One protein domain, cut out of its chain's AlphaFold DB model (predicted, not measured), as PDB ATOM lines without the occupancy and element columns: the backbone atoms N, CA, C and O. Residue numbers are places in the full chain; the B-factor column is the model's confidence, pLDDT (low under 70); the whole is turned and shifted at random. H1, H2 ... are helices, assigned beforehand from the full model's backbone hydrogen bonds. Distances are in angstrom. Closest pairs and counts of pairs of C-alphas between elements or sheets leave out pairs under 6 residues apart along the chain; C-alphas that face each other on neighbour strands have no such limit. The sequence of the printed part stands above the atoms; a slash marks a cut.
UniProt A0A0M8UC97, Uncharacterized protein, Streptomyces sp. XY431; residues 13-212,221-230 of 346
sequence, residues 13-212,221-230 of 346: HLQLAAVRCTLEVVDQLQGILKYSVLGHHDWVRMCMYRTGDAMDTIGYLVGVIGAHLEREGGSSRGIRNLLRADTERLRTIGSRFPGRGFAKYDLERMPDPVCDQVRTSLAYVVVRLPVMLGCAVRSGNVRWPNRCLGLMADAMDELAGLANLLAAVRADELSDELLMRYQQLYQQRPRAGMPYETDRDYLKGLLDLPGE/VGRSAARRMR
ATOM      1  N   HIS A  13     160.667 320.571 260.434       82.44
ATOM      2  CA  HIS A  13     161.960 319.919 260.201       82.44
ATOM      3  C   HIS A  13     162.009 318.482 260.744       82.44
ATOM      4  O   HIS A  13     162.645 317.614 260.146       82.44
ATOM      5  N   LEU A  14     161.305 318.204 261.848       88.38
ATOM      6  CA  LEU A  14     161.160 316.847 262.379       88.38
ATOM      7  C   LEU A  14     160.113 316.030 261.619       88.38
ATOM      8  O   LEU A  14     160.300 314.824 261.487       88.38
ATOM      9  N   GLN A  15     159.056 316.656 261.091       87.88
ATOM     10  CA  GLN A  15     158.092 315.969 260.220       87.88
ATOM     11  C   GLN A  15     158.790 315.430 258.964       87.88
ATOM     12  O   GLN A  15     158.636 314.259 258.619       87.88
ATOM     13  N   LEU A  16     159.645 316.247 258.341       83.00
ATOM     14  CA  LEU A  16     160.447 315.847 257.185       83.00
ATOM     15  C   LEU A  16     161.408 314.695 257.520       83.00
ATOM     16  O   LEU A  16     161.519 313.727 256.764       83.00
ATOM     17  N   ALA A  17     162.090 314.775 258.667       85.75
ATOM     18  CA  ALA A  17     162.955 313.697 259.142       85.75
ATOM     19  C   ALA A  17     162.166 312.398 259.385       85.75
ATOM     20  O   ALA A  17     162.632 311.319 259.018       85.75
ATOM     21  N   ALA A  18     160.961 312.500 259.956       88.88
ATOM     22  CA  ALA A  18     160.086 311.362 260.213       88.88
ATOM     23  C   ALA A  18     159.627 310.684 258.916       88.88
ATOM     24  O   ALA A  18     159.685 309.459 258.825       88.88
ATOM     25  N   VAL A  19     159.242 311.462 257.901       87.06
ATOM     26  CA  VAL A  19     158.911 310.960 256.558       87.06
ATOM     27  C   VAL A  19     160.069 310.161 255.970       87.06
ATOM     28  O   VAL A  19     159.900 308.999 255.616       87.06
ATOM     29  N   ARG A  20     161.269 310.744 255.941       85.38
ATOM     30  CA  ARG A  20     162.462 310.113 255.352       85.38
ATOM     31  C   ARG A  20     162.856 308.827 256.050       85.38
ATOM     32  O   ARG A  20     163.104 307.820 255.399       85.38
ATOM     33  N   CYS A  21     162.870 308.851 257.380       89.06
ATOM     34  CA  CYS A  21     163.153 307.651 258.153       89.06
ATOM     35  C   CYS A  21     162.072 306.586 257.934       89.06
ATOM     36  O   CYS A  21     162.391 305.407 257.911       89.06
ATOM     37  N   THR A  22     160.810 306.979 257.736       91.38
ATOM     38  CA  THR A  22     159.731 306.031 257.426       91.38
ATOM     39  C   THR A  22     159.938 305.362 256.072       91.38
ATOM     40  O   THR A  22     159.855 304.141 256.000       91.38
ATOM     41  N   LEU A  23     160.243 306.137 255.027       89.69
ATOM     42  CA  LEU A  23     160.525 305.619 253.683       89.69
ATOM     43  C   LEU A  23     161.678 304.612 253.700       89.69
ATOM     44  O   LEU A  23     161.551 303.506 253.181       89.69
ATOM     45  N   GLU A  24     162.779 304.974 254.359       90.31
ATOM     46  CA  GLU A  24     163.954 304.115 254.486       90.31
ATOM     47  C   GLU A  24     163.637 302.856 255.313       90.31
ATOM     48  O   GLU A  24     164.015 301.759 254.921       90.31
ATOM     49  N   VAL A  25     162.881 302.966 256.414       93.25
ATOM     50  CA  VAL A  25     162.431 301.784 257.169       93.25
ATOM     51  C   VAL A  25     161.586 300.869 256.287       93.25
ATOM     52  O   VAL A  25     161.824 299.667 256.299       93.25
ATOM     53  N   VAL A  26     160.634 301.398 255.514       94.12
ATOM     54  CA  VAL A  26     159.808 300.585 254.604       94.12
ATOM     55  C   VAL A  26     160.677 299.852 253.579       94.12
ATOM     56  O   VAL A  26     160.510 298.641 253.440       94.12
ATOM     57  N   ASP A  27     161.658 300.525 252.967       90.62
ATOM     58  CA  ASP A  27     162.633 299.892 252.059       90.62
ATOM     59  C   ASP A  27     163.385 298.742 252.749       90.62
ATOM     60  O   ASP A  27     163.467 297.625 252.230       90.62
ATOM     61  N   GLN A  28     163.868 298.961 253.977       93.12
ATOM     62  CA  GLN A  28     164.554 297.911 254.729       93.12
ATOM     63  C   GLN A  28     163.628 296.723 255.050       93.12
ATOM     64  O   GLN A  28     164.052 295.568 254.950       93.12
ATOM     65  N   LEU A  29     162.358 296.967 255.388       94.81
ATOM     66  CA  LEU A  29     161.370 295.916 255.658       94.81
ATOM     67  C   LEU A  29     161.006 295.121 254.392       94.81
ATOM     68  O   LEU A  29     160.904 293.895 254.465       94.81
ATOM     69  N   GLN A  30     160.880 295.778 253.233       91.06
ATOM     70  CA  GLN A  30     160.737 295.097 251.940       91.06
ATOM     71  C   GLN A  30     161.979 294.267 251.609       91.06
ATOM     72  O   GLN A  30     161.869 293.117 251.185       91.06
ATOM     73  N   GLY A  31     163.171 294.792 251.901       89.75
ATOM     74  CA  GLY A  31     164.419 294.046 251.791       89.75
ATOM     75  C   GLY A  31     164.398 292.745 252.599       89.75
ATOM     76  O   GLY A  31     164.822 291.709 252.090       89.75
ATOM     77  N   ILE A  32     163.873 292.763 253.832       92.19
ATOM     78  CA  ILE A  32     163.709 291.545 254.642       92.19
ATOM     79  C   ILE A  32     162.794 290.548 253.924       92.19
ATOM     80  O   ILE A  32     163.192 289.396 253.770       92.19
ATOM     81  N   LEU A  33     161.610 290.966 253.456       89.50
ATOM     82  CA  LEU A  33     160.676 290.087 252.730       89.50
ATOM     83  C   LEU A  33     161.336 289.448 251.510       89.50
ATOM     84  O   LEU A  33     161.370 288.223 251.394       89.50
ATOM     85  N   LYS A  34     161.957 290.272 250.668       87.25
ATOM     86  CA  LYS A  34     162.652 289.847 249.455       87.25
ATOM     87  C   LYS A  34     163.709 288.780 249.743       87.25
ATOM     88  O   LYS A  34     163.704 287.707 249.140       87.25
ATOM     89  N   TYR A  35     164.602 289.034 250.700       87.75
ATOM     90  CA  TYR A  35     165.657 288.072 251.030       87.75
ATOM     91  C   TYR A  35     165.142 286.819 251.728       87.75
ATOM     92  O   TYR A  35     165.765 285.771 251.587       87.75
ATOM     93  N   SER A  36     164.017 286.903 252.439       84.50
ATOM     94  CA  SER A  36     163.433 285.766 253.155       84.50
ATOM     95  C   SER A  36     162.970 284.639 252.226       84.50
ATOM     96  O   SER A  36     162.896 283.491 252.656       84.50
ATOM     97  N   VAL A  37     162.678 284.949 250.961       78.00
ATOM     98  CA  VAL A  37     162.088 283.993 250.013       78.00
ATOM     99  C   VAL A  37     163.022 283.637 248.863       78.00
ATOM    100  O   VAL A  37     162.955 282.524 248.351       78.00
ATOM    101  N   LEU A  38     163.937 284.533 248.483       69.25
ATOM    102  CA  LEU A  38     164.848 284.328 247.352       69.25
ATOM    103  C   LEU A  38     165.801 283.124 247.495       69.25
ATOM    104  O   LEU A  38     166.564 282.849 246.573       69.25
ATOM    105  N   GLY A  39     165.796 282.412 248.631       58.84
ATOM    106  CA  GLY A  39     166.556 281.170 248.815       58.84
ATOM    107  C   GLY A  39     168.065 281.339 248.630       58.84
ATOM    108  O   GLY A  39     168.791 280.362 248.463       58.84
ATOM    109  N   HIS A  40     168.566 282.579 248.629       62.78
ATOM    110  CA  HIS A  40     169.993 282.835 248.569       62.78
ATOM    111  C   HIS A  40     170.648 282.176 249.784       62.78
ATOM    112  O   HIS A  40     170.146 282.300 250.903       62.78
ATOM    113  N   HIS A  41     171.806 281.536 249.578       64.00
ATOM    114  CA  HIS A  41     172.561 280.842 250.632       64.00
ATOM    115  C   HIS A  41     172.858 281.711 251.875       64.00
ATOM    116  O   HIS A  41     173.224 281.171 252.917       64.00
ATOM    117  N   ASP A  42     172.653 283.032 251.788       79.25
ATOM    118  CA  ASP A  42     172.911 284.024 252.832       79.25
ATOM    119  C   ASP A  42     171.656 284.815 253.283       79.25
ATOM    120  O   ASP A  42     171.774 285.921 253.816       79.25
ATOM    121  N   TRP A  43     170.436 284.283 253.085       86.19
ATOM    122  CA  TRP A  43     169.186 284.983 253.447       86.19
ATOM    123  C   TRP A  43     169.164 285.457 254.905       86.19
ATOM    124  O   TRP A  43     168.712 286.566 255.181       86.19
ATOM    125  N   VAL A  44     169.704 284.657 255.833       86.88
ATOM    126  CA  VAL A  44     169.764 284.992 257.265       86.88
ATOM    127  C   VAL A  44     170.549 286.276 257.474       86.88
ATOM    128  O   VAL A  44     170.064 287.211 258.108       86.88
ATOM    129  N   ARG A  45     171.750 286.343 256.901       84.81
ATOM    130  CA  ARG A  45     172.637 287.493 257.029       84.81
ATOM    131  C   ARG A  45     172.047 288.726 256.360       84.81
ATOM    132  O   ARG A  45     172.105 289.807 256.937       84.81
ATOM    133  N   MET A  46     171.443 288.570 255.183       87.69
ATOM    134  CA  MET A  46     170.798 289.683 254.486       87.69
ATOM    135  C   MET A  46     169.599 290.221 255.273       87.69
ATOM    136  O   MET A  46     169.489 291.432 255.459       87.69
ATOM    137  N   CYS A  47     168.759 289.344 255.829       89.88
ATOM    138  CA  CYS A  47     167.670 289.747 256.718       89.88
ATOM    139  C   CYS A  47     168.201 290.432 257.985       89.88
ATOM    140  O   CYS A  47     167.632 291.430 258.422       89.88
ATOM    141  N   MET A  48     169.309 289.951 258.559       86.38
ATOM    142  CA  MET A  48     169.954 290.585 259.713       86.38
ATOM    143  C   MET A  48     170.503 291.976 259.380       86.38
ATOM    144  O   MET A  48     170.292 292.891 260.173       86.38
ATOM    145  N   TYR A  49     171.150 292.162 258.223       86.31
ATOM    146  CA  TYR A  49     171.607 293.480 257.770       86.31
ATOM    147  C   TYR A  49     170.441 294.451 257.630       86.31
ATOM    148  O   TYR A  49     170.452 295.492 258.276       86.31
ATOM    149  N   ARG A  50     169.390 294.062 256.903       91.25
ATOM    150  CA  ARG A  50     168.194 294.893 256.717       91.25
ATOM    151  C   ARG A  50     167.478 295.204 258.033       91.25
ATOM    152  O   ARG A  50     167.048 296.328 258.261       91.25
ATOM    153  N   THR A  51     167.419 294.236 258.948       90.69
ATOM    154  CA  THR A  51     166.895 294.451 260.308       90.69
ATOM    155  C   THR A  51     167.742 295.472 261.073       90.69
ATOM    156  O   THR A  51     167.198 296.340 261.753       90.69
ATOM    157  N   GLY A  52     169.071 295.386 260.963       86.50
ATOM    158  CA  GLY A  52     170.008 296.355 261.530       86.50
ATOM    159  C   GLY A  52     169.805 297.760 260.968       86.50
ATOM    160  O   GLY A  52     169.615 298.690 261.747       86.50
ATOM    161  N   ASP A  53     169.746 297.893 259.645       87.31
ATOM    162  CA  ASP A  53     169.574 299.171 258.948       87.31
ATOM    163  C   ASP A  53     168.237 299.841 259.314       87.31
ATOM    164  O   ASP A  53     168.188 301.046 259.584       87.31
ATOM    165  N   ALA A  54     167.154 299.059 259.422       90.44
ATOM    166  CA  ALA A  54     165.859 299.551 259.888       90.44
ATOM    167  C   ALA A  54     165.946 300.082 261.328       90.44
ATOM    168  O   ALA A  54     165.449 301.168 261.634       90.44
ATOM    169  N   MET A  55     166.607 299.342 262.224       87.62
ATOM    170  CA  MET A  55     166.804 299.776 263.610       87.62
ATOM    171  C   MET A  55     167.653 301.038 263.712       87.62
ATOM    172  O   MET A  55     167.311 301.921 264.495       87.62
ATOM    173  N   ASP A  56     168.740 301.128 262.949       84.38
ATOM    174  CA  ASP A  56     169.638 302.279 262.967       84.38
ATOM    175  C   ASP A  56     168.937 303.525 262.422       84.38
ATOM    176  O   ASP A  56     169.080 304.608 262.992       84.38
ATOM    177  N   THR A  57     168.100 303.365 261.396       87.69
ATOM    178  CA  THR A  57     167.247 304.433 260.857       87.69
ATOM    179  C   THR A  57     166.248 304.940 261.899       87.69
ATOM    180  O   THR A  57     166.117 306.148 262.105       87.69
ATOM    181  N   ILE A  58     165.580 304.037 262.624       88.81
ATOM    182  CA  ILE A  58     164.680 304.434 263.718       88.81
ATOM    183  C   ILE A  58     165.476 305.107 264.847       88.81
ATOM    184  O   ILE A  58     165.084 306.164 265.339       88.81
ATOM    185  N   GLY A  59     166.618 304.534 265.233       85.56
ATOM    186  CA  GLY A  59     167.505 305.079 266.263       85.56
ATOM    187  C   GLY A  59     168.041 306.466 265.905       85.56
ATOM    188  O   GLY A  59     168.232 307.308 266.782       85.56
ATOM    189  N   TYR A  60     168.234 306.733 264.617       84.88
ATOM    190  CA  TYR A  60     168.568 308.051 264.105       84.88
ATOM    191  C   TYR A  60     167.455 309.063 264.341       84.88
ATOM    192  O   TYR A  60     167.694 310.075 264.997       84.88
ATOM    193  N   LEU A  61     166.229 308.767 263.909       87.88
ATOM    194  CA  LEU A  61     165.087 309.649 264.151       87.88
ATOM    195  C   LEU A  61     164.881 309.923 265.648       87.88
ATOM    196  O   LEU A  61     164.665 311.066 266.053       87.88
ATOM    197  N   VAL A  62     165.010 308.884 266.475       88.69
ATOM    198  CA  VAL A  62     164.959 308.976 267.939       88.69
ATOM    199  C   VAL A  62     166.017 309.948 268.475       88.69
ATOM    200  O   VAL A  62     165.687 310.833 269.268       88.69
ATOM    201  N   GLY A  63     167.269 309.823 268.024       87.50
ATOM    202  CA  GLY A  63     168.366 310.712 268.411       87.50
ATOM    203  C   GLY A  63     168.120 312.164 268.003       87.50
ATOM    204  O   GLY A  63     168.309 313.073 268.810       87.50
ATOM    205  N   VAL A  64     167.615 312.390 266.790       88.62
ATOM    206  CA  VAL A  64     167.317 313.727 266.248       88.62
ATOM    207  C   VAL A  64     166.161 314.397 266.991       88.62
ATOM    208  O   VAL A  64     166.253 315.574 267.347       88.62
ATOM    209  N   ILE A  65     165.101 313.648 267.310       89.50
ATOM    210  CA  ILE A  65     164.023 314.128 268.183       89.50
ATOM    211  C   ILE A  65     164.590 314.467 269.562       89.50
ATOM    212  O   ILE A  65     164.317 315.545 270.085       89.50
ATOM    213  N   GLY A  66     165.416 313.592 270.140       89.56
ATOM    214  CA  GLY A  66     166.075 313.854 271.417       89.56
ATOM    215  C   GLY A  66     166.925 315.129 271.393       89.56
ATOM    216  O   GLY A  66     166.858 315.917 272.335       89.56
ATOM    217  N   ALA A  67     167.683 315.364 270.316       89.31
ATOM    218  CA  ALA A  67     168.509 316.559 270.140       89.31
ATOM    219  C   ALA A  67     167.647 317.822 270.035       89.31
ATOM    220  O   ALA A  67     167.997 318.865 270.587       89.31
ATOM    221  N   HIS A  68     166.494 317.726 269.370       89.94
ATOM    222  CA  HIS A  68     165.547 318.831 269.294       89.94
ATOM    223  C   HIS A  68     164.960 319.146 270.671       89.94
ATOM    224  O   HIS A  68     164.977 320.299 271.089       89.94
ATOM    225  N   LEU A  69     164.532 318.129 271.422       89.56
ATOM    226  CA  LEU A  69     164.028 318.315 272.785       89.56
ATOM    227  C   LEU A  69     165.089 318.926 273.712       89.56
ATOM    228  O   LEU A  69     164.750 319.754 274.551       89.56
ATOM    229  N   GLU A  70     166.361 318.540 273.564       90.44
ATOM    230  CA  GLU A  70     167.483 319.135 274.305       90.44
ATOM    231  C   GLU A  70     167.652 320.619 273.963       90.44
ATOM    232  O   GLU A  70     167.759 321.452 274.864       90.44
ATOM    233  N   ARG A  71     167.610 320.962 272.669       89.12
ATOM    234  CA  ARG A  71     167.697 322.345 272.181       89.12
ATOM    235  C   ARG A  71     166.560 323.225 272.708       89.12
ATOM    236  O   ARG A  71     166.819 324.360 273.090       89.12
ATOM    237  N   GLU A  72     165.340 322.698 272.781       88.94
ATOM    238  CA  GLU A  72     164.165 323.394 273.335       88.94
ATOM    239  C   GLU A  72     164.182 323.492 274.879       88.94
ATOM    240  O   GLU A  72     163.179 323.823 275.513       88.94
ATOM    241  N   GLY A  73     165.317 323.192 275.521       87.50
ATOM    242  CA  GLY A  73     165.492 323.302 276.970       87.50
ATOM    243  C   GLY A  73     164.968 322.100 277.759       87.50
ATOM    244  O   GLY A  73     164.818 322.174 278.983       87.50
ATOM    245  N   GLY A  74     164.687 320.978 277.096       85.44
ATOM    246  CA  GLY A  74     164.324 319.726 277.747       85.44
ATOM    247  C   GLY A  74     165.449 319.215 278.647       85.44
ATOM    248  O   GLY A  74     166.595 319.065 278.230       85.44
ATOM    249  N   SER A  75     165.130 318.908 279.909       87.06
ATOM    250  CA  SER A  75     166.132 318.350 280.829       87.06
ATOM    251  C   SER A  75     166.648 316.991 280.340       87.06
ATOM    252  O   SER A  75     165.859 316.145 279.910       87.06
ATOM    253  N   SER A  76     167.944 316.717 280.515       84.69
ATOM    254  CA  SER A  76     168.547 315.427 280.139       84.69
ATOM    255  C   SER A  76     167.841 314.233 280.790       84.69
ATOM    256  O   SER A  76     167.645 313.199 280.158       84.69
ATOM    257  N   ARG A  77     167.399 314.373 282.050       84.06
ATOM    258  CA  ARG A  77     166.603 313.342 282.741       84.06
ATOM    259  C   ARG A  77     165.241 313.143 282.070       84.06
ATOM    260  O   ARG A  77     164.826 312.007 281.882       84.06
ATOM    261  N   GLY A  78     164.556 314.227 281.705       83.50
ATOM    262  CA  GLY A  78     163.284 314.161 280.986       83.50
ATOM    263  C   GLY A  78     163.427 313.441 279.648       83.50
ATOM    264  O   GLY A  78     162.661 312.526 279.376       83.50
ATOM    265  N   ILE A  79     164.452 313.783 278.868       82.94
ATOM    266  CA  ILE A  79     164.719 313.166 277.563       82.94
ATOM    267  C   ILE A  79     165.024 311.673 277.717       82.94
ATOM    268  O   ILE A  79     164.373 310.862 277.070       82.94
ATOM    269  N   ARG A  80     165.911 311.275 278.638       82.00
ATOM    270  CA  ARG A  80     166.193 309.846 278.895       82.00
ATOM    271  C   ARG A  80     164.950 309.055 279.308       82.00
ATOM    272  O   ARG A  80     164.764 307.928 278.858       82.00
ATOM    273  N   ASN A  81     164.075 309.659 280.116       81.38
ATOM    274  CA  ASN A  81     162.803 309.040 280.489       81.38
ATOM    275  C   ASN A  81     161.886 308.846 279.268       81.38
ATOM    276  O   ASN A  81     161.192 307.835 279.181       81.38
ATOM    277  N   LEU A  82     161.880 309.794 278.322       77.94
ATOM    278  CA  LEU A  82     161.105 309.691 277.079       77.94
ATOM    279  C   LEU A  82     161.657 308.639 276.123       77.94
ATOM    280  O   LEU A  82     160.881 307.890 275.534       77.94
ATOM    281  N   LEU A  83     162.980 308.546 276.028       72.62
ATOM    282  CA  LEU A  83     163.685 307.516 275.267       72.62
ATOM    283  C   LEU A  83     163.515 306.114 275.870       72.62
ATOM    284  O   LEU A  83     163.923 305.131 275.259       72.62
ATOM    285  N   ARG A  84     162.896 306.022 277.059       68.81
ATOM    286  CA  ARG A  84     162.748 304.794 277.845       68.81
ATOM    287  C   ARG A  84     164.071 304.035 277.947       68.81
ATOM    288  O   ARG A  84     164.112 302.822 277.765       68.81
ATOM    289  N   ALA A  85     165.139 304.768 278.268       58.50
ATOM    290  CA  ALA A  85     166.493 304.240 278.430       58.50
ATOM    291  C   ALA A  85     166.545 302.939 279.258       58.50
ATOM    292  O   ALA A  85     167.312 302.031 278.953       58.50
ATOM    293  N   ASP A  86     165.670 302.827 280.259       47.09
ATOM    294  CA  ASP A  86     165.620 301.699 281.192       47.09
ATOM    295  C   ASP A  86     164.859 300.468 280.663       47.09
ATOM    296  O   ASP A  86     164.907 299.406 281.282       47.09
ATOM    297  N   THR A  87     164.125 300.584 279.550       55.12
ATOM    298  CA  THR A  87     163.368 299.464 278.959       55.12
ATOM    299  C   THR A  87     164.029 298.882 277.725       55.12
ATOM    300  O   THR A  87     163.436 297.997 277.111       55.12
ATOM    301  N   GLU A  88     165.213 299.370 277.346       59.72
ATOM    302  CA  GLU A  88     165.948 298.848 276.202       59.72
ATOM    303  C   GLU A  88     166.120 297.336 276.372       59.72
ATOM    304  O   GLU A  88     166.855 296.861 277.244       59.72
ATOM    305  N   ARG A  89     165.434 296.557 275.525       56.47
ATOM    306  CA  ARG A  89     165.816 295.163 275.343       56.47
ATOM    307  C   ARG A  89     167.148 295.201 274.627       56.47
ATOM    308  O   ARG A  89     167.213 295.311 273.402       56.47
ATOM    309  N   LEU A  90     168.214 295.167 275.421       52.19
ATOM    310  CA  LEU A  90     169.552 294.953 274.907       52.19
ATOM    311  C   LEU A  90     169.503 293.727 273.994       52.19
ATOM    312  O   LEU A  90     168.819 292.741 274.285       52.19
ATOM    313  N   ARG A  91     170.269 293.778 272.902       55.72
ATOM    314  CA  ARG A  91     170.567 292.620 272.048       55.72
ATOM    315  C   ARG A  91     171.477 291.633 272.797       55.72
ATOM    316  O   ARG A  91     172.474 291.164 272.262       55.72
ATOM    317  N   THR A  92     171.212 291.396 274.077       46.59
ATOM    318  CA  THR A  92     171.830 290.328 274.840       46.59
ATOM    319  C   THR A  92     171.102 289.051 274.468       46.59
ATOM    320  O   THR A  92     169.872 289.012 274.407       46.59
ATOM    321  N   ILE A  93     171.873 287.999 274.205       46.41
ATOM    322  CA  ILE A  93     171.379 286.637 274.016       46.41
ATOM    323  C   ILE A  93     170.818 286.142 275.363       46.41
ATOM    324  O   ILE A  93     171.360 285.263 276.019       46.41
ATOM    325  N   GLY A  94     169.730 286.742 275.838       44.38
ATOM    326  CA  GLY A  94     168.850 286.122 276.809       44.38
ATOM    327  C   GLY A  94     167.985 285.157 276.022       44.38
ATOM    328  O   GLY A  94     166.923 285.547 275.539       44.38
ATOM    329  N   SER A  95     168.487 283.941 275.810       41.59
ATOM    330  CA  SER A  95     167.872 282.892 274.996       41.59
ATOM    331  C   SER A  95     166.386 282.700 275.336       41.59
ATOM    332  O   SER A  95     166.030 281.953 276.246       41.59
ATOM    333  N   ARG A  96     165.485 283.350 274.595       47.25
ATOM    334  CA  ARG A  96     164.090 282.888 274.496       47.25
ATOM    335  C   ARG A  96     163.939 281.783 273.458       47.25
ATOM    336  O   ARG A  96     162.979 281.027 273.530       47.25
ATOM    337  N   PHE A  97     164.906 281.655 272.553       49.88
ATOM    338  CA  PHE A  97     165.030 280.520 271.653       49.88
ATOM    339  C   PHE A  97     166.175 279.643 272.165       49.88
ATOM    340  O   PHE A  97     167.333 280.048 272.055       49.88
ATOM    341  N   PRO A  98     165.890 278.503 272.819       47.16
ATOM    342  CA  PRO A  98     166.940 277.576 273.214       47.16
ATOM    343  C   PRO A  98     167.698 277.141 271.954       47.16
ATOM    344  O   PRO A  98     167.079 276.678 270.995       47.16
ATOM    345  N   GLY A  99     169.021 277.327 271.956       48.84
ATOM    346  CA  GLY A  99     169.944 277.060 270.845       48.84
ATOM    347  C   GLY A  99     170.101 275.577 270.496       48.84
ATOM    348  O   GLY A  99     171.203 275.056 270.510       48.84
ATOM    349  N   ARG A 100     168.991 274.872 270.260       52.00
ATOM    350  CA  ARG A 100     168.937 273.469 269.805       52.00
ATOM    351  C   ARG A 100     167.772 273.197 268.839       52.00
ATOM    352  O   ARG A 100     167.361 272.054 268.676       52.00
ATOM    353  N   GLY A 101     167.169 274.237 268.258       60.59
ATOM    354  CA  GLY A 101     165.870 274.122 267.583       60.59
ATOM    355  C   GLY A 101     165.907 273.897 266.070       60.59
ATOM    356  O   GLY A 101     164.921 273.382 265.534       60.59
ATOM    357  N   PHE A 102     166.995 274.283 265.389       69.94
ATOM    358  CA  PHE A 102     166.985 274.418 263.928       69.94
ATOM    359  C   PHE A 102     167.793 273.376 263.147       69.94
ATOM    360  O   PHE A 102     167.546 273.227 261.958       69.94
ATOM    361  N   ALA A 103     168.617 272.556 263.810       66.69
ATOM    362  CA  ALA A 103     169.417 271.494 263.181       66.69
ATOM    363  C   ALA A 103     168.611 270.435 262.391       66.69
ATOM    364  O   ALA A 103     169.186 269.622 261.675       66.69
ATOM    365  N   LYS A 104     167.280 270.413 262.540       69.31
ATOM    366  CA  LYS A 104     166.368 269.512 261.816       69.31
ATOM    367  C   LYS A 104     165.778 270.103 260.527       69.31
ATOM    368  O   LYS A 104     165.048 269.387 259.849       69.31
ATOM    369  N   TYR A 105     165.980 271.393 260.253       71.38
ATOM    370  CA  TYR A 105     165.406 272.060 259.083       71.38
ATOM    371  C   TYR A 105     166.436 272.190 257.969       71.38
ATOM    372  O   TYR A 105     167.624 272.364 258.224       71.38
ATOM    373  N   ASP A 106     165.943 272.154 256.737       73.69
ATOM    374  CA  ASP A 106     166.694 272.601 255.574       73.69
ATOM    375  C   ASP A 106     166.788 274.133 255.602       73.69
ATOM    376  O   ASP A 106     165.770 274.821 255.518       73.69
ATOM    377  N   LEU A 107     168.003 274.659 255.782       78.88
ATOM    378  CA  LEU A 107     168.264 276.097 255.872       78.88
ATOM    379  C   LEU A 107     168.463 276.766 254.504       78.88
ATOM    380  O   LEU A 107     168.623 277.989 254.456       78.88
ATOM    381  N   GLU A 108     168.417 276.009 253.399       78.81
ATOM    382  CA  GLU A 108     168.325 276.589 252.050       78.81
ATOM    383  C   GLU A 108     167.027 277.389 251.876       78.81
ATOM    384  O   GLU A 108     166.958 278.312 251.063       78.81
ATOM    385  N   ARG A 109     166.011 277.087 252.692       80.25
ATOM    386  CA  ARG A 109     164.758 277.837 252.785       80.25
ATOM    387  C   ARG A 109     164.531 278.327 254.207       80.25
ATOM    388  O   ARG A 109     165.024 277.756 255.176       80.25
ATOM    389  N   MET A 110     163.767 279.406 254.341       86.25
ATOM    390  CA  MET A 110     163.359 279.885 255.654       86.25
ATOM    391  C   MET A 110     162.365 278.886 256.282       86.25
ATOM    392  O   MET A 110     161.355 278.575 255.652       86.25
ATOM    393  N   PRO A 111     162.608 278.380 257.507       86.75
ATOM    394  CA  PRO A 111     161.662 277.482 258.169       86.75
ATOM    395  C   PRO A 111     160.336 278.182 258.498       86.75
ATOM    396  O   PRO A 111     160.361 279.317 258.973       86.75
ATOM    397  N   ASP A 112     159.196 277.489 258.390       86.62
ATOM    398  CA  ASP A 112     157.861 278.075 258.639       86.62
ATOM    399  C   ASP A 112     157.736 278.848 259.967       86.62
ATOM    400  O   ASP A 112     157.204 279.960 259.962       86.62
ATOM    401  N   PRO A 113     158.264 278.359 261.115       87.31
ATOM    402  CA  PRO A 113     158.193 279.121 262.364       87.31
ATOM    403  C   PRO A 113     158.978 280.441 262.313       87.31
ATOM    404  O   PRO A 113     158.637 281.393 263.019       87.31
ATOM    405  N   VAL A 114     160.035 280.498 261.498       89.31
ATOM    406  CA  VAL A 114     160.820 281.712 261.252       89.31
ATOM    407  C   VAL A 114     160.052 282.633 260.307       89.31
ATOM    408  O   VAL A 114     159.919 283.807 260.637       89.31
ATOM    409  N   CYS A 115     159.462 282.110 259.224       90.00
ATOM    410  CA  CYS A 115     158.578 282.867 258.326       90.00
ATOM    411  C   CYS A 115     157.451 283.557 259.102       90.00
ATOM    412  O   CYS A 115     157.234 284.763 258.973       90.00
ATOM    413  N   ASP A 116     156.757 282.816 259.965       90.06
ATOM    414  CA  ASP A 116     155.664 283.350 260.776       90.06
ATOM    415  C   ASP A 116     156.123 284.466 261.716       90.06
ATOM    416  O   ASP A 116     155.416 285.467 261.895       90.06
ATOM    417  N   GLN A 117     157.304 284.317 262.321       92.00
ATOM    418  CA  GLN A 117     157.850 285.337 263.204       92.00
ATOM    419  C   GLN A 117     158.345 286.558 262.422       92.00
ATOM    420  O   GLN A 117     158.057 287.668 262.857       92.00
ATOM    421  N   VAL A 118     158.979 286.385 261.256       93.50
ATOM    422  CA  VAL A 118     159.335 287.482 260.340       93.50
ATOM    423  C   VAL A 118     158.085 288.283 259.991       93.50
ATOM    424  O   VAL A 118     158.030 289.474 260.275       93.50
ATOM    425  N   ARG A 119     157.023 287.632 259.498       93.62
ATOM    426  CA  ARG A 119     155.746 288.294 259.172       93.62
ATOM    427  C   ARG A 119     155.164 289.054 260.357       93.62
ATOM    428  O   ARG A 119     154.670 290.166 260.208       93.62
ATOM    429  N   THR A 120     155.225 288.454 261.543       94.19
ATOM    430  CA  THR A 120     154.730 289.070 262.781       94.19
ATOM    431  C   THR A 120     155.536 290.316 263.146       94.19
ATOM    432  O   THR A 120     154.940 291.348 263.449       94.19
ATOM    433  N   SER A 121     156.865 290.239 263.085       95.00
ATOM    434  CA  SER A 121     157.766 291.344 263.412       95.00
ATOM    435  C   SER A 121     157.659 292.485 262.403       95.00
ATOM    436  O   SER A 121     157.543 293.641 262.801       95.00
ATOM    437  N   LEU A 122     157.610 292.169 261.105       95.62
ATOM    438  CA  LEU A 122     157.391 293.159 260.052       95.62
ATOM    439  C   LEU A 122     156.054 293.870 260.254       95.62
ATOM    440  O   LEU A 122     156.028 295.092 260.358       95.62
ATOM    441  N   ALA A 123     154.962 293.119 260.420       94.75
ATOM    442  CA  ALA A 123     153.656 293.705 260.694       94.75
ATOM    443  C   ALA A 123     153.683 294.614 261.927       94.75
ATOM    444  O   ALA A 123     153.183 295.730 261.872       94.75
ATOM    445  N   TYR A 124     154.302 294.167 263.022       94.50
ATOM    446  CA  TYR A 124     154.399 294.934 264.263       94.50
ATOM    447  C   TYR A 124     155.131 296.273 264.082       94.50
ATOM    448  O   TYR A 124     154.757 297.256 264.727       94.50
ATOM    449  N   VAL A 125     156.147 296.335 263.218       95.19
ATOM    450  CA  VAL A 125     156.856 297.581 262.898       95.19
ATOM    451  C   VAL A 125     156.018 298.456 261.968       95.19
ATOM    452  O   VAL A 125     155.783 299.619 262.291       95.19
ATOM    453  N   VAL A 126     155.519 297.909 260.854       94.88
ATOM    454  CA  VAL A 126     154.817 298.688 259.818       94.88
ATOM    455  C   VAL A 126     153.590 299.393 260.376       94.88
ATOM    456  O   VAL A 126     153.430 300.585 260.152       94.88
ATOM    457  N   VAL A 127     152.753 298.715 261.164       93.00
ATOM    458  CA  VAL A 127     151.517 299.307 261.716       93.00
ATOM    459  C   VAL A 127     151.762 300.477 262.675       93.00
ATOM    460  O   VAL A 127     150.842 301.226 262.992       93.00
ATOM    461  N   ARG A 128     152.999 300.664 263.153       91.38
ATOM    462  CA  ARG A 128     153.383 301.795 264.011       91.38
ATOM    463  C   ARG A 128     153.805 303.023 263.213       91.38
ATOM    464  O   ARG A 128     153.738 304.130 263.753       91.38
ATOM    465  N   LEU A 129     154.232 302.844 261.962       91.94
ATOM    466  CA  LEU A 129     154.709 303.930 261.105       91.94
ATOM    467  C   LEU A 129     153.599 304.956 260.805       91.94
ATOM    468  O   LEU A 129     153.849 306.144 261.028       91.94
ATOM    469  N   PRO A 130     152.357 304.564 260.436       86.00
ATOM    470  CA  PRO A 130     151.273 305.523 260.237       86.00
ATOM    471  C   PRO A 130     150.915 306.275 261.516       86.00
ATOM    472  O   PRO A 130     150.726 307.484 261.487       86.00
ATOM    473  N   VAL A 131     150.910 305.602 262.671       81.12
ATOM    474  CA  VAL A 131     150.611 306.254 263.958       81.12
ATOM    475  C   VAL A 131     151.669 307.306 264.304       81.12
ATOM    476  O   VAL A 131     151.340 308.376 264.825       81.12
ATOM    477  N   MET A 132     152.942 307.025 264.009       84.62
ATOM    478  CA  MET A 132     154.035 307.985 264.167       84.62
ATOM    479  C   MET A 132     153.861 309.191 263.233       84.62
ATOM    480  O   MET A 132     153.941 310.326 263.702       84.62
ATOM    481  N   LEU A 133     153.588 308.959 261.947       84.62
ATOM    482  CA  LEU A 133     153.383 310.026 260.962       84.62
ATOM    483  C   LEU A 133     152.119 310.848 261.243       84.62
ATOM    484  O   LEU A 133     152.166 312.073 261.222       84.62
ATOM    485  N   GLY A 134     151.020 310.207 261.635       81.06
ATOM    486  CA  GLY A 134     149.802 310.878 262.083       81.06
ATOM    487  C   GLY A 134     150.046 311.759 263.312       81.06
ATOM    488  O   GLY A 134     149.482 312.847 263.421       81.06
ATOM    489  N   CYS A 135     150.932 311.351 264.228       76.81
ATOM    490  CA  CYS A 135     151.366 312.212 265.333       76.81
ATOM    491  C   CYS A 135     152.239 313.390 264.878       76.81
ATOM    492  O   CYS A 135     152.275 314.391 265.595       76.81
ATOM    493  N   ALA A 136     152.942 313.265 263.750       74.50
ATOM    494  CA  ALA A 136     153.777 314.322 263.194       74.50
ATOM    495  C   ALA A 136     152.934 315.464 262.606       74.50
ATOM    496  O   ALA A 136     153.252 316.630 262.825       74.50
ATOM    497  N   VAL A 137     151.838 315.132 261.922       77.06
ATOM    498  CA  VAL A 137     151.027 316.111 261.174       77.06
ATOM    499  C   VAL A 137     149.801 316.639 261.904       77.06
ATOM    500  O   VAL A 137     149.423 317.787 261.690       77.06
ATOM    501  N   ARG A 138     149.178 315.856 262.796       77.69
ATOM    502  CA  ARG A 138     147.955 316.302 263.482       77.69
ATOM    503  C   ARG A 138     148.269 317.392 264.514       77.69
ATOM    504  O   ARG A 138     148.974 317.153 265.499       77.69
ATOM    505  N   SER A 139     147.686 318.573 264.312       66.06
ATOM    506  CA  SER A 139     147.747 319.691 265.262       66.06
ATOM    507  C   SER A 139     147.089 319.354 266.613       66.06
ATOM    508  O   SER A 139     146.205 318.501 266.712       66.06
ATOM    509  N   GLY A 140     147.545 320.004 267.690       68.56
ATOM    510  CA  GLY A 140     147.013 319.828 269.050       68.56
ATOM    511  C   GLY A 140     147.524 318.588 269.799       68.56
ATOM    512  O   GLY A 140     147.050 318.274 270.896       68.56
ATOM    513  N   ASN A 141     148.508 317.871 269.256       70.81
ATOM    514  CA  ASN A 141     149.130 316.721 269.898       70.81
ATOM    515  C   ASN A 141     150.358 317.118 270.737       70.81
ATOM    516  O   ASN A 141     151.487 316.728 270.451       70.81
ATOM    517  N   VAL A 142     150.131 317.790 271.868       74.56
ATOM    518  CA  VAL A 142     151.183 318.157 272.848       74.56
ATOM    519  C   VAL A 142     151.958 316.963 273.436       74.56
ATOM    520  O   VAL A 142     152.925 317.134 274.177       74.56
ATOM    521  N   ARG A 143     151.515 315.727 273.163       81.00
ATOM    522  CA  ARG A 143     152.152 314.475 273.603       81.00
ATOM    523  C   ARG A 143     152.848 313.734 272.461       81.00
ATOM    524  O   ARG A 143     153.205 312.568 272.653       81.00
ATOM    525  N   TRP A 144     153.042 314.378 271.309       85.50
ATOM    526  CA  TRP A 144     153.715 313.772 270.166       85.50
ATOM    527  C   TRP A 144     155.083 313.169 270.529       85.50
ATOM    528  O   TRP A 144     155.301 312.032 270.107       85.50
ATOM    529  N   PRO A 145     155.955 313.768 271.384       87.31
ATOM    530  CA  PRO A 145     157.258 313.164 271.663       87.31
ATOM    531  C   PRO A 145     157.102 311.798 272.330       87.31
ATOM    532  O   PRO A 145     157.687 310.815 271.895       87.31
ATOM    533  N   ASN A 146     156.233 311.704 273.341       84.38
ATOM    534  CA  ASN A 146     156.012 310.465 274.086       84.38
ATOM    535  C   ASN A 146     155.388 309.377 273.208       84.38
ATOM    536  O   ASN A 146     155.706 308.200 273.376       84.38
ATOM    537  N   ARG A 147     154.464 309.758 272.315       84.25
ATOM    538  CA  ARG A 147     153.800 308.817 271.404       84.25
ATOM    539  C   ARG A 147     154.782 308.302 270.357       84.25
ATOM    540  O   ARG A 147     154.935 307.092 270.239       84.25
ATOM    541  N   CYS A 148     155.488 309.199 269.672       86.69
ATOM    542  CA  CYS A 148     156.445 308.836 268.632       86.69
ATOM    543  C   CYS A 148     157.606 308.012 269.199       86.69
ATOM    544  O   CYS A 148     157.862 306.910 268.723       86.69
ATOM    545  N   LEU A 149     158.266 308.493 270.259       86.25
ATOM    546  CA  LEU A 149     159.410 307.798 270.861       86.25
ATOM    547  C   LEU A 149     159.013 306.445 271.463       86.25
ATOM    548  O   LEU A 149     159.762 305.480 271.343       86.25
ATOM    549  N   GLY A 150     157.819 306.341 272.057       83.69
ATOM    550  CA  GLY A 150     157.311 305.073 272.580       83.69
ATOM    551  C   GLY A 150     157.107 304.018 271.490       83.69
ATOM    552  O   GLY A 150     157.518 302.876 271.671       83.69
ATOM    553  N   LEU A 151     156.509 304.404 270.358       86.44
ATOM    554  CA  LEU A 151     156.280 303.503 269.225       86.44
ATOM    555  C   LEU A 151     157.587 303.097 268.537       86.44
ATOM    556  O   LEU A 151     157.757 301.927 268.203       86.44
ATOM    557  N   MET A 152     158.523 304.034 268.378       88.00
ATOM    558  CA  MET A 152     159.855 303.759 267.836       88.00
ATOM    559  C   MET A 152     160.654 302.811 268.732       88.00
ATOM    560  O   MET A 152     161.272 301.870 268.236       88.00
ATOM    561  N   ALA A 153     160.602 303.007 270.051       84.69
ATOM    562  CA  ALA A 153     161.246 302.109 271.002       84.69
ATOM    563  C   ALA A 153     160.675 300.687 270.907       84.69
ATOM    564  O   ALA A 153     161.442 299.727 270.836       84.69
ATOM    565  N   ASP A 154     159.345 300.560 270.844       85.25
ATOM    566  CA  ASP A 154     158.676 299.270 270.677       85.25
ATOM    567  C   ASP A 154     159.082 298.600 269.346       85.25
ATOM    568  O   ASP A 154     159.378 297.407 269.331       85.25
ATOM    569  N   ALA A 155     159.136 299.352 268.239       89.88
ATOM    570  CA  ALA A 155     159.552 298.842 266.930       89.88
ATOM    571  C   ALA A 155     161.013 298.358 266.927       89.88
ATOM    572  O   ALA A 155     161.308 297.275 266.425       89.88
ATOM    573  N   MET A 156     161.925 299.117 267.541       87.50
ATOM    574  CA  MET A 156     163.322 298.703 267.690       87.50
ATOM    575  C   MET A 156     163.466 297.452 268.566       87.50
ATOM    576  O   MET A 156     164.296 296.601 268.266       87.50
ATOM    577  N   ASP A 157     162.665 297.299 269.624       84.56
ATOM    578  CA  ASP A 157     162.671 296.077 270.441       84.56
ATOM    579  C   ASP A 157     162.205 294.845 269.659       84.56
ATOM    580  O   ASP A 157     162.746 293.753 269.851       84.56
ATOM    581  N   GLU A 158     161.221 295.009 268.777       89.94
ATOM    582  CA  GLU A 158     160.754 293.927 267.914       89.94
ATOM    583  C   GLU A 158     161.811 293.543 266.875       89.94
ATOM    584  O   GLU A 158     162.125 292.362 266.728       89.94
ATOM    585  N   LEU A 159     162.433 294.527 266.220       90.50
ATOM    586  CA  LEU A 159     163.532 294.288 265.281       90.50
ATOM    587  C   LEU A 159     164.749 293.656 265.977       90.50
ATOM    588  O   LEU A 159     165.376 292.753 265.428       90.50
ATOM    589  N   ALA A 160     165.052 294.044 267.219       84.81
ATOM    590  CA  ALA A 160     166.088 293.391 268.019       84.81
ATOM    591  C   ALA A 160     165.744 291.917 268.287       84.81
ATOM    592  O   ALA A 160     166.607 291.042 268.181       84.81
ATOM    593  N   GLY A 161     164.478 291.633 268.611       84.69
ATOM    594  CA  GLY A 161     163.966 290.274 268.769       84.69
ATOM    595  C   GLY A 161     164.095 289.447 267.490       84.69
ATOM    596  O   GLY A 161     164.548 288.303 267.550       84.69
ATOM    597  N   LEU A 162     163.768 290.042 266.342       89.12
ATOM    598  CA  LEU A 162     163.913 289.416 265.031       89.12
ATOM    599  C   LEU A 162     165.383 289.122 264.703       89.12
ATOM    600  O   LEU A 162     165.710 287.994 264.342       89.12
ATOM    601  N   ALA A 163     166.286 290.084 264.899       86.00
ATOM    602  CA  ALA A 163     167.720 289.884 264.681       86.00
ATOM    603  C   ALA A 163     168.279 288.745 265.551       86.00
ATOM    604  O   ALA A 163     169.066 287.931 265.074       86.00
ATOM    605  N   ASN A 164     167.835 288.651 266.808       81.69
ATOM    606  CA  ASN A 164     168.222 287.563 267.706       81.69
ATOM    607  C   ASN A 164     167.689 286.201 267.239       81.69
ATOM    608  O   ASN A 164     168.401 285.205 267.353       81.69
ATOM    609  N   LEU A 165     166.461 286.138 266.710       86.25
ATOM    610  CA  LEU A 165     165.930 284.914 266.106       86.25
ATOM    611  C   LEU A 165     166.764 284.498 264.894       86.25
ATOM    612  O   LEU A 165     167.173 283.345 264.813       86.25
ATOM    613  N   LEU A 166     167.027 285.427 263.976       86.38
ATOM    614  CA  LEU A 166     167.805 285.164 262.765       86.38
ATOM    615  C   LEU A 166     169.218 284.673 263.114       86.38
ATOM    616  O   LEU A 166     169.674 283.673 262.566       86.38
ATOM    617  N   ALA A 167     169.869 285.297 264.098       81.19
ATOM    618  CA  ALA A 167     171.156 284.837 264.611       81.19
ATOM    619  C   ALA A 167     171.073 283.418 265.205       81.19
ATOM    620  O   ALA A 167     171.954 282.599 264.963       81.19
ATOM    621  N   ALA A 168     169.999 283.103 265.937       79.75
ATOM    622  CA  ALA A 168     169.788 281.776 266.514       79.75
ATOM    623  C   ALA A 168     169.578 280.680 265.454       79.75
ATOM    624  O   ALA A 168     169.951 279.536 265.696       79.75
ATOM    625  N   VAL A 169     169.018 281.012 264.284       81.31
ATOM    626  CA  VAL A 169     168.857 280.060 263.167       81.31
ATOM    627  C   VAL A 169     170.209 279.575 262.633       81.31
ATOM    628  O   VAL A 169     170.315 278.420 262.237       81.31
ATOM    629  N   ARG A 170     171.251 280.417 262.661       77.00
ATOM    630  CA  ARG A 170     172.612 280.078 262.196       77.00
ATOM    631  C   ARG A 170     173.609 279.851 263.333       77.00
ATOM    632  O   ARG A 170     174.809 279.795 263.080       77.00
ATOM    633  N   ALA A 171     173.139 279.718 264.574       71.00
ATOM    634  CA  ALA A 171     174.025 279.585 265.730       71.00
ATOM    635  C   ALA A 171     174.928 278.341 265.659       71.00
ATOM    636  O   ALA A 171     176.040 278.377 266.170       71.00
ATOM    637  N   ASP A 172     174.475 277.278 264.988       66.81
ATOM    638  CA  ASP A 172     175.242 276.039 264.822       66.81
ATOM    639  C   ASP A 172     176.316 276.130 263.710       66.81
ATOM    640  O   ASP A 172     177.215 275.294 263.652       66.81
ATOM    641  N   GLU A 173     176.251 277.143 262.835       68.75
ATOM    642  CA  GLU A 173     177.156 277.316 261.681       68.75
ATOM    643  C   GLU A 173     178.077 278.540 261.794       68.75
ATOM    644  O   GLU A 173     179.122 278.605 261.144       68.75
ATOM    645  N   LEU A 174     177.702 279.533 262.605       67.81
ATOM    646  CA  LEU A 174     178.490 280.738 262.846       67.81
ATOM    647  C   LEU A 174     179.328 280.561 264.112       67.81
ATOM    648  O   LEU A 174     178.822 280.131 265.143       67.81
ATOM    649  N   SER A 175     180.606 280.948 264.066       70.25
ATOM    650  CA  SER A 175     181.419 280.988 265.283       70.25
ATOM    651  C   SER A 175     180.846 281.993 266.288       70.25
ATOM    652  O   SER A 175     180.293 283.028 265.899       70.25
ATOM    653  N   ASP A 176     181.046 281.738 267.583       70.25
ATOM    654  CA  ASP A 176     180.660 282.668 268.656       70.25
ATOM    655  C   ASP A 176     181.233 284.075 268.424       70.25
ATOM    656  O   ASP A 176     180.550 285.076 268.637       70.25
ATOM    657  N   GLU A 177     182.463 284.166 267.909       72.50
ATOM    658  CA  GLU A 177     183.109 285.432 267.549       72.50
ATOM    659  C   GLU A 177     182.365 286.164 266.423       72.50
ATOM    660  O   GLU A 177     182.186 287.382 266.482       72.50
ATOM    661  N   LEU A 178     181.891 285.444 265.405       69.56
ATOM    662  CA  LEU A 178     181.164 286.031 264.285       69.56
ATOM    663  C   LEU A 178     179.749 286.456 264.701       69.56
ATOM    664  O   LEU A 178     179.314 287.545 264.331       69.56
ATOM    665  N   LEU A 179     179.065 285.661 265.529       68.50
ATOM    666  CA  LEU A 179     177.790 286.032 266.154       68.50
ATOM    667  C   LEU A 179     177.942 287.274 267.036       68.50
ATOM    668  O   LEU A 179     177.139 288.202 266.930       68.50
ATOM    669  N   MET A 180     178.996 287.334 267.854       68.38
ATOM    670  CA  MET A 180     179.328 288.516 268.649       68.38
ATOM    671  C   MET A 180     179.641 289.723 267.768       68.38
ATOM    672  O   MET A 180     179.181 290.824 268.060       68.38
ATOM    673  N   ARG A 181     180.384 289.546 266.671       69.06
ATOM    674  CA  ARG A 181     180.701 290.633 265.740       69.06
ATOM    675  C   ARG A 181     179.454 291.153 265.042       69.06
ATOM    676  O   ARG A 181     179.305 292.364 264.919       69.06
ATOM    677  N   TYR A 182     178.545 290.272 264.635       66.88
ATOM    678  CA  TYR A 182     177.227 290.666 264.152       66.88
ATOM    679  C   TYR A 182     176.487 291.459 265.230       66.88
ATOM    680  O   TYR A 182     176.097 292.596 264.996       66.88
ATOM    681  N   GLN A 183     176.394 290.942 266.454       65.12
ATOM    682  CA  GLN A 183     175.742 291.648 267.561       65.12
ATOM    683  C   GLN A 183     176.347 293.031 267.829       65.12
ATOM    684  O   GLN A 183     175.594 293.985 268.003       65.12
ATOM    685  N   GLN A 184     177.673 293.165 267.806       65.38
ATOM    686  CA  GLN A 184     178.377 294.437 267.979       65.38
ATOM    687  C   GLN A 184     178.143 295.393 266.806       65.38
ATOM    688  O   GLN A 184     177.852 296.566 267.031       65.38
ATOM    689  N   LEU A 185     178.204 294.895 265.564       61.38
ATOM    690  CA  LEU A 185     177.901 295.675 264.360       61.38
ATOM    691  C   LEU A 185     176.477 296.215 264.369       61.38
ATOM    692  O   LEU A 185     176.236 297.239 263.742       61.38
ATOM    693  N   TYR A 186     175.554 295.576 265.082       59.84
ATOM    694  CA  TYR A 186     174.184 296.055 265.182       59.84
ATOM    695  C   TYR A 186     173.895 296.818 266.492       59.84
ATOM    696  O   TYR A 186     172.842 297.422 266.638       59.84
ATOM    697  N   GLN A 187     174.812 296.888 267.458       57.88
ATOM    698  CA  GLN A 187     174.662 297.712 268.674       57.88
ATOM    699  C   GLN A 187     175.154 299.162 268.493       57.88
ATOM    700  O   GLN A 187     175.455 299.836 269.476       57.88
ATOM    701  N   GLN A 188     175.241 299.668 267.258       57.50
ATOM    702  CA  GLN A 188     175.935 300.932 266.974       57.50
ATOM    703  C   GLN A 188     175.297 302.172 267.618       57.50
ATOM    704  O   GLN A 188     175.993 303.171 267.805       57.50
ATOM    705  N   ARG A 189     174.015 302.124 268.006       62.56
ATOM    706  CA  ARG A 189     173.338 303.243 268.676       62.56
ATOM    707  C   ARG A 189     172.543 302.813 269.917       62.56
ATOM    708  O   ARG A 189     171.393 302.396 269.790       62.56
ATOM    709  N   PRO A 190     173.138 302.936 271.118       60.66
ATOM    710  CA  PRO A 190     172.417 302.862 272.385       60.66
ATOM    711  C   PRO A 190     171.211 303.806 272.417       60.66
ATOM    712  O   PRO A 190     171.346 305.004 272.164       60.66
ATOM    713  N   ARG A 191     170.037 303.288 272.794       61.38
ATOM    714  CA  ARG A 191     168.818 304.103 272.981       61.38
ATOM    715  C   ARG A 191     168.777 304.795 274.340       61.38
ATOM    716  O   ARG A 191     168.063 305.778 274.519       61.38
ATOM    717  N   ALA A 192     169.555 304.289 275.293       59.88
ATOM    718  CA  ALA A 192     169.648 304.824 276.646       59.88
ATOM    719  C   ALA A 192     170.489 306.110 276.779       59.88
ATOM    720  O   ALA A 192     170.520 306.735 277.846       59.88
ATOM    721  N   GLY A 193     171.190 306.500 275.713       66.62
ATOM    722  CA  GLY A 193     172.057 307.670 275.690       66.62
ATOM    723  C   GLY A 193     171.299 308.992 275.575       66.62
ATOM    724  O   GLY A 193     170.157 309.059 275.130       66.62
ATOM    725  N   MET A 194     171.968 310.084 275.949       81.44
ATOM    726  CA  MET A 194     171.623 311.381 275.359       81.44
ATOM    727  C   MET A 194     171.922 311.334 273.850       81.44
ATOM    728  O   MET A 194     172.776 310.538 273.456       81.44
ATOM    729  N   PRO A 195     171.293 312.197 273.031       81.06
ATOM    730  CA  PRO A 195     171.629 312.327 271.616       81.06
ATOM    731  C   PRO A 195     173.140 312.418 271.402       81.06
ATOM    732  O   PRO A 195     173.850 313.057 272.192       81.06
ATOM    733  N   TYR A 196     173.636 311.788 270.344       83.00
ATOM    734  CA  TYR A 196     175.039 311.853 269.948       83.00
ATOM    735  C   TYR A 196     175.357 313.207 269.308       83.00
ATOM    736  O   TYR A 196     174.462 313.942 268.891       83.00
ATOM    737  N   GLU A 197     176.639 313.560 269.202       82.25
ATOM    738  CA  GLU A 197     177.056 314.750 268.439       82.25
ATOM    739  C   GLU A 197     176.542 314.694 266.998       82.25
ATOM    740  O   GLU A 197     175.977 315.667 266.513       82.25
ATOM    741  N   THR A 198     176.578 313.510 266.381       78.75
ATOM    742  CA  THR A 198     176.030 313.280 265.036       78.75
ATOM    743  C   THR A 198     174.531 313.584 264.923       78.75
ATOM    744  O   THR A 198     174.091 314.060 263.878       78.75
ATOM    745  N   ASP A 199     173.747 313.379 265.987       83.81
ATOM    746  CA  ASP A 199     172.319 313.734 266.007       83.81
ATOM    747  C   ASP A 199     172.123 315.248 266.099       83.81
ATOM    748  O   ASP A 199     171.267 315.818 265.420       83.81
ATOM    749  N   ARG A 200     172.946 315.913 266.920       85.00
ATOM    750  CA  ARG A 200     172.938 317.376 267.059       85.00
ATOM    751  C   ARG A 200     173.368 318.057 265.771       85.00
ATOM    752  O   ARG A 200     172.754 319.044 265.377       85.00
ATOM    753  N   ASP A 201     174.398 317.543 265.114       79.06
ATOM    754  CA  ASP A 201     174.907 318.106 263.866       79.06
ATOM    755  C   ASP A 201     173.925 317.912 262.721       79.06
ATOM    756  O   ASP A 201     173.716 318.826 261.922       79.06
ATOM    757  N   TYR A 202     173.242 316.771 262.683       78.56
ATOM    758  CA  TYR A 202     172.157 316.605 261.735       78.56
ATOM    759  C   TYR A 202     170.992 317.559 262.007       78.56
ATOM    760  O   TYR A 202     170.508 318.198 261.076       78.56
ATOM    761  N   LEU A 203     170.579 317.722 263.269       84.00
ATOM    762  CA  LEU A 203     169.561 318.707 263.628       84.00
ATOM    763  C   LEU A 203     169.973 320.127 263.210       84.00
ATOM    764  O   LEU A 203     169.133 320.871 262.715       84.00
ATOM    765  N   LYS A 204     171.249 320.510 263.370       81.12
ATOM    766  CA  LYS A 204     171.754 321.795 262.856       81.12
ATOM    767  C   LYS A 204     171.565 321.896 261.343       81.12
ATOM    768  O   LYS A 204     171.106 322.932 260.877       81.12
ATOM    769  N   GLY A 205     171.872 320.825 260.610       76.38
ATOM    770  CA  GLY A 205     171.662 320.746 259.166       76.38
ATOM    771  C   GLY A 205     170.194 320.881 258.755       76.38
ATOM    772  O   GLY A 205     169.912 321.567 257.786       76.38
ATOM    773  N   LEU A 206     169.264 320.282 259.504       78.69
ATOM    774  CA  LEU A 206     167.819 320.430 259.273       78.69
ATOM    775  C   LEU A 206     167.285 321.839 259.571       78.69
ATOM    776  O   LEU A 206     166.218 322.201 259.089       78.69
ATOM    777  N   LEU A 207     167.982 322.592 260.419       80.81
ATOM    778  CA  LEU A 207     167.608 323.942 260.840       80.81
ATOM    779  C   LEU A 207     168.382 325.033 260.080       80.81
ATOM    780  O   LEU A 207     168.316 326.194 260.482       80.81
ATOM    781  N   ASP A 208     169.160 324.663 259.055       78.62
ATOM    782  CA  ASP A 208     170.059 325.555 258.307       78.62
ATOM    783  C   ASP A 208     170.979 326.405 259.206       78.62
ATOM    784  O   ASP A 208     171.308 327.558 258.919       78.62
ATOM    785  N   LEU A 209     171.410 325.835 260.335       77.94
ATOM    786  CA  LEU A 209     172.295 326.516 261.274       77.94
ATOM    787  C   LEU A 209     173.761 326.372 260.845       77.94
ATOM    788  O   LEU A 209     174.168 325.298 260.394       77.94
ATOM    789  N   PRO A 210     174.595 327.409 261.049       68.62
ATOM    790  CA  PRO A 210     176.021 327.324 260.763       68.62
ATOM    791  C   PRO A 210     176.685 326.244 261.633       68.62
ATOM    792  O   PRO A 210     176.487 326.197 262.849       68.62
ATOM    793  N   GLY A 211     177.487 325.381 261.007       59.22
ATOM    794  CA  GLY A 211     178.264 324.338 261.677       59.22
ATOM    795  C   GLY A 211     179.614 324.122 260.997       59.22
ATOM    796  O   GLY A 211     179.716 324.232 259.775       59.22
ATOM    797  N   GLU A 212     180.645 323.822 261.791       50.44
ATOM    798  CA  GLU A 212     181.953 323.370 261.305       50.44
ATOM    799  C   GLU A 212     181.771 321.994 260.659       50.44
ATOM    800  O   GLU A 212     181.747 320.962 261.324       50.44
ATOM    801  N   VAL A 221     176.252 304.861 255.843       42.97
ATOM    802  CA  VAL A 221     174.798 305.028 255.979       42.97
ATOM    803  C   VAL A 221     174.425 306.484 256.273       42.97
ATOM    804  O   VAL A 221     173.616 307.054 255.550       42.97
ATOM    805  N   GLY A 222     175.085 307.150 257.229       42.16
ATOM    806  CA  GLY A 222     174.846 308.566 257.533       42.16
ATOM    807  C   GLY A 222     175.185 309.519 256.378       42.16
ATOM    808  O   GLY A 222     174.523 310.540 256.217       42.16
ATOM    809  N   ARG A 223     176.178 309.189 255.535       42.91
ATOM    810  CA  ARG A 223     176.552 309.985 254.342       42.91
ATOM    811  C   ARG A 223     175.505 309.909 253.242       42.91
ATOM    812  O   ARG A 223     175.124 310.943 252.698       42.91
ATOM    813  N   SER A 224     175.040 308.705 252.936       43.59
ATOM    814  CA  SER A 224     173.975 308.481 251.956       43.59
ATOM    815  C   SER A 224     172.664 309.099 252.435       43.59
ATOM    816  O   SER A 224     172.019 309.828 251.685       43.59
ATOM    817  N   ALA A 225     172.348 308.901 253.717       45.59
ATOM    818  CA  ALA A 225     171.185 309.459 254.381       45.59
ATOM    819  C   ALA A 225     171.227 310.998 254.365       45.59
ATOM    820  O   ALA A 225     170.355 311.614 253.769       45.59
ATOM    821  N   ALA A 226     172.262 311.665 254.892       45.59
ATOM    822  CA  ALA A 226     172.254 313.133 254.930       45.59
ATOM    823  C   ALA A 226     172.393 313.800 253.547       45.59
ATOM    824  O   ALA A 226     171.914 314.919 253.376       45.59
ATOM    825  N   ARG A 227     173.017 313.138 252.555       49.41
ATOM    826  CA  ARG A 227     173.108 313.657 251.178       49.41
ATOM    827  C   ARG A 227     171.755 313.608 250.465       49.41
ATOM    828  O   ARG A 227     171.330 314.646 249.973       49.41
ATOM    829  N   ARG A 228     171.047 312.468 250.502       51.44
ATOM    830  CA  ARG A 228     169.644 312.380 250.036       51.44
ATOM    831  C   ARG A 228     168.738 313.351 250.800       51.44
ATOM    832  O   ARG A 228     167.750 313.843 250.274       51.44
ATOM    833  N   MET A 229     169.099 313.675 252.043       51.47
ATOM    834  CA  MET A 229     168.300 314.532 252.913       51.47
ATOM    835  C   MET A 229     168.542 316.051 252.773       51.47
ATOM    836  O   MET A 229     167.881 316.838 253.448       51.47
ATOM    837  N   ARG A 230     169.427 316.509 251.886       51.81
ATOM    838  CA  ARG A 230     169.541 317.945 251.541       51.81
ATOM    839  C   ARG A 230     168.846 318.309 250.234       51.81
ATOM    840  O   ARG A 230     168.701 319.487 249.931       51.81
TER     841      ARG A 230
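What this domain is: This is residues 13 to 212 and 221 to 230 of the 346 residues of an uncharacterized protein of Streptomyces sp. XY431 (UniProt A0A0M8UC97). Four long rods of helix stand side by side in a four-cornered bundle: H1, H2 and H6 make three of them, and H4 and H5, set end to end, make the fourth. H7 runs outside H2 and H6, while H3 and H8 lie by the end of the bundle where H2 ends, and the link from H3 to H4 runs back along its length. The printed part has 210 residues with nine named helices, H1 to H9 in order along the chain, and no named strand; the class is all helix. It is compact, with a radius of gyration of the C-alphas of 17.9 A, and elongated, spanning 55 by 34 by 28 A.

Where its parts are: H2, the longest helix, holds residues 43 to 71 and measures 41.8 A, from C-alpha 43 at (169.186, 284.983, 253.447) to C-alpha 71 at (167.697, 322.345, 272.181). H1, residues 13 to 37, measures 37.3 A and begins at (161.960, 319.919, 260.201). H6, residues 144 to 169, measures 37.6 A. H4 is residues 112 to 126, 20.9 A long, and H5 residues 128 to 137. The other helices are H3, residues 76 to 82, H7, residues 176 to 186, H8, residues 197 to 206, and H9, residues 221 to 228.

How they stand to each other: H2 and H6 are the hubs, touching four helices each. They touch at a shallow tilt of 23 degrees, opposite ways, the C-alphas of Met 55 and Met 156 being closest at 5.5 A. H1 and H2 form a helical hairpin, closest at Ile 32 and Cys 47, 4.8 A between C-alphas. H5 and H6 form another, with the C-alphas of Met 132 and Cys 148 at 5.1 A. H4 touches H6, closest at the C-alphas of Val 125 and Ala 155, 5.0 A. H1 and H6 are apart, as are H2 and H4. H8 touches residues 60 to 68 of H2, only just about perpendicular at 73 degrees, closest at the C-alphas of Val 64 and Asp 199, 5.0 A. H3 touches H2, with the C-alphas of Gly 66 and Ile 79 at 6.3 A. H7 is close to H2 but not clearly touching, and H9 is near H2. Every O i to N i+4 pair is within hydrogen-bond range in H2 to H9; in H1 20 of 21 are.

The domain as a whole: The C-alphas farthest apart, of Lys 104 and Pro 210, are 58.6 A apart. Residues 213 to 220 are not printed, and C-alphas 212 and 221 are 20.4 A apart across the cut. The link from H3 to H4, 29 residues, is long. Mean pLDDT of the printed part is 77.6; residues under 70 include 84 to 104, 178 to 193 and 221 to 230.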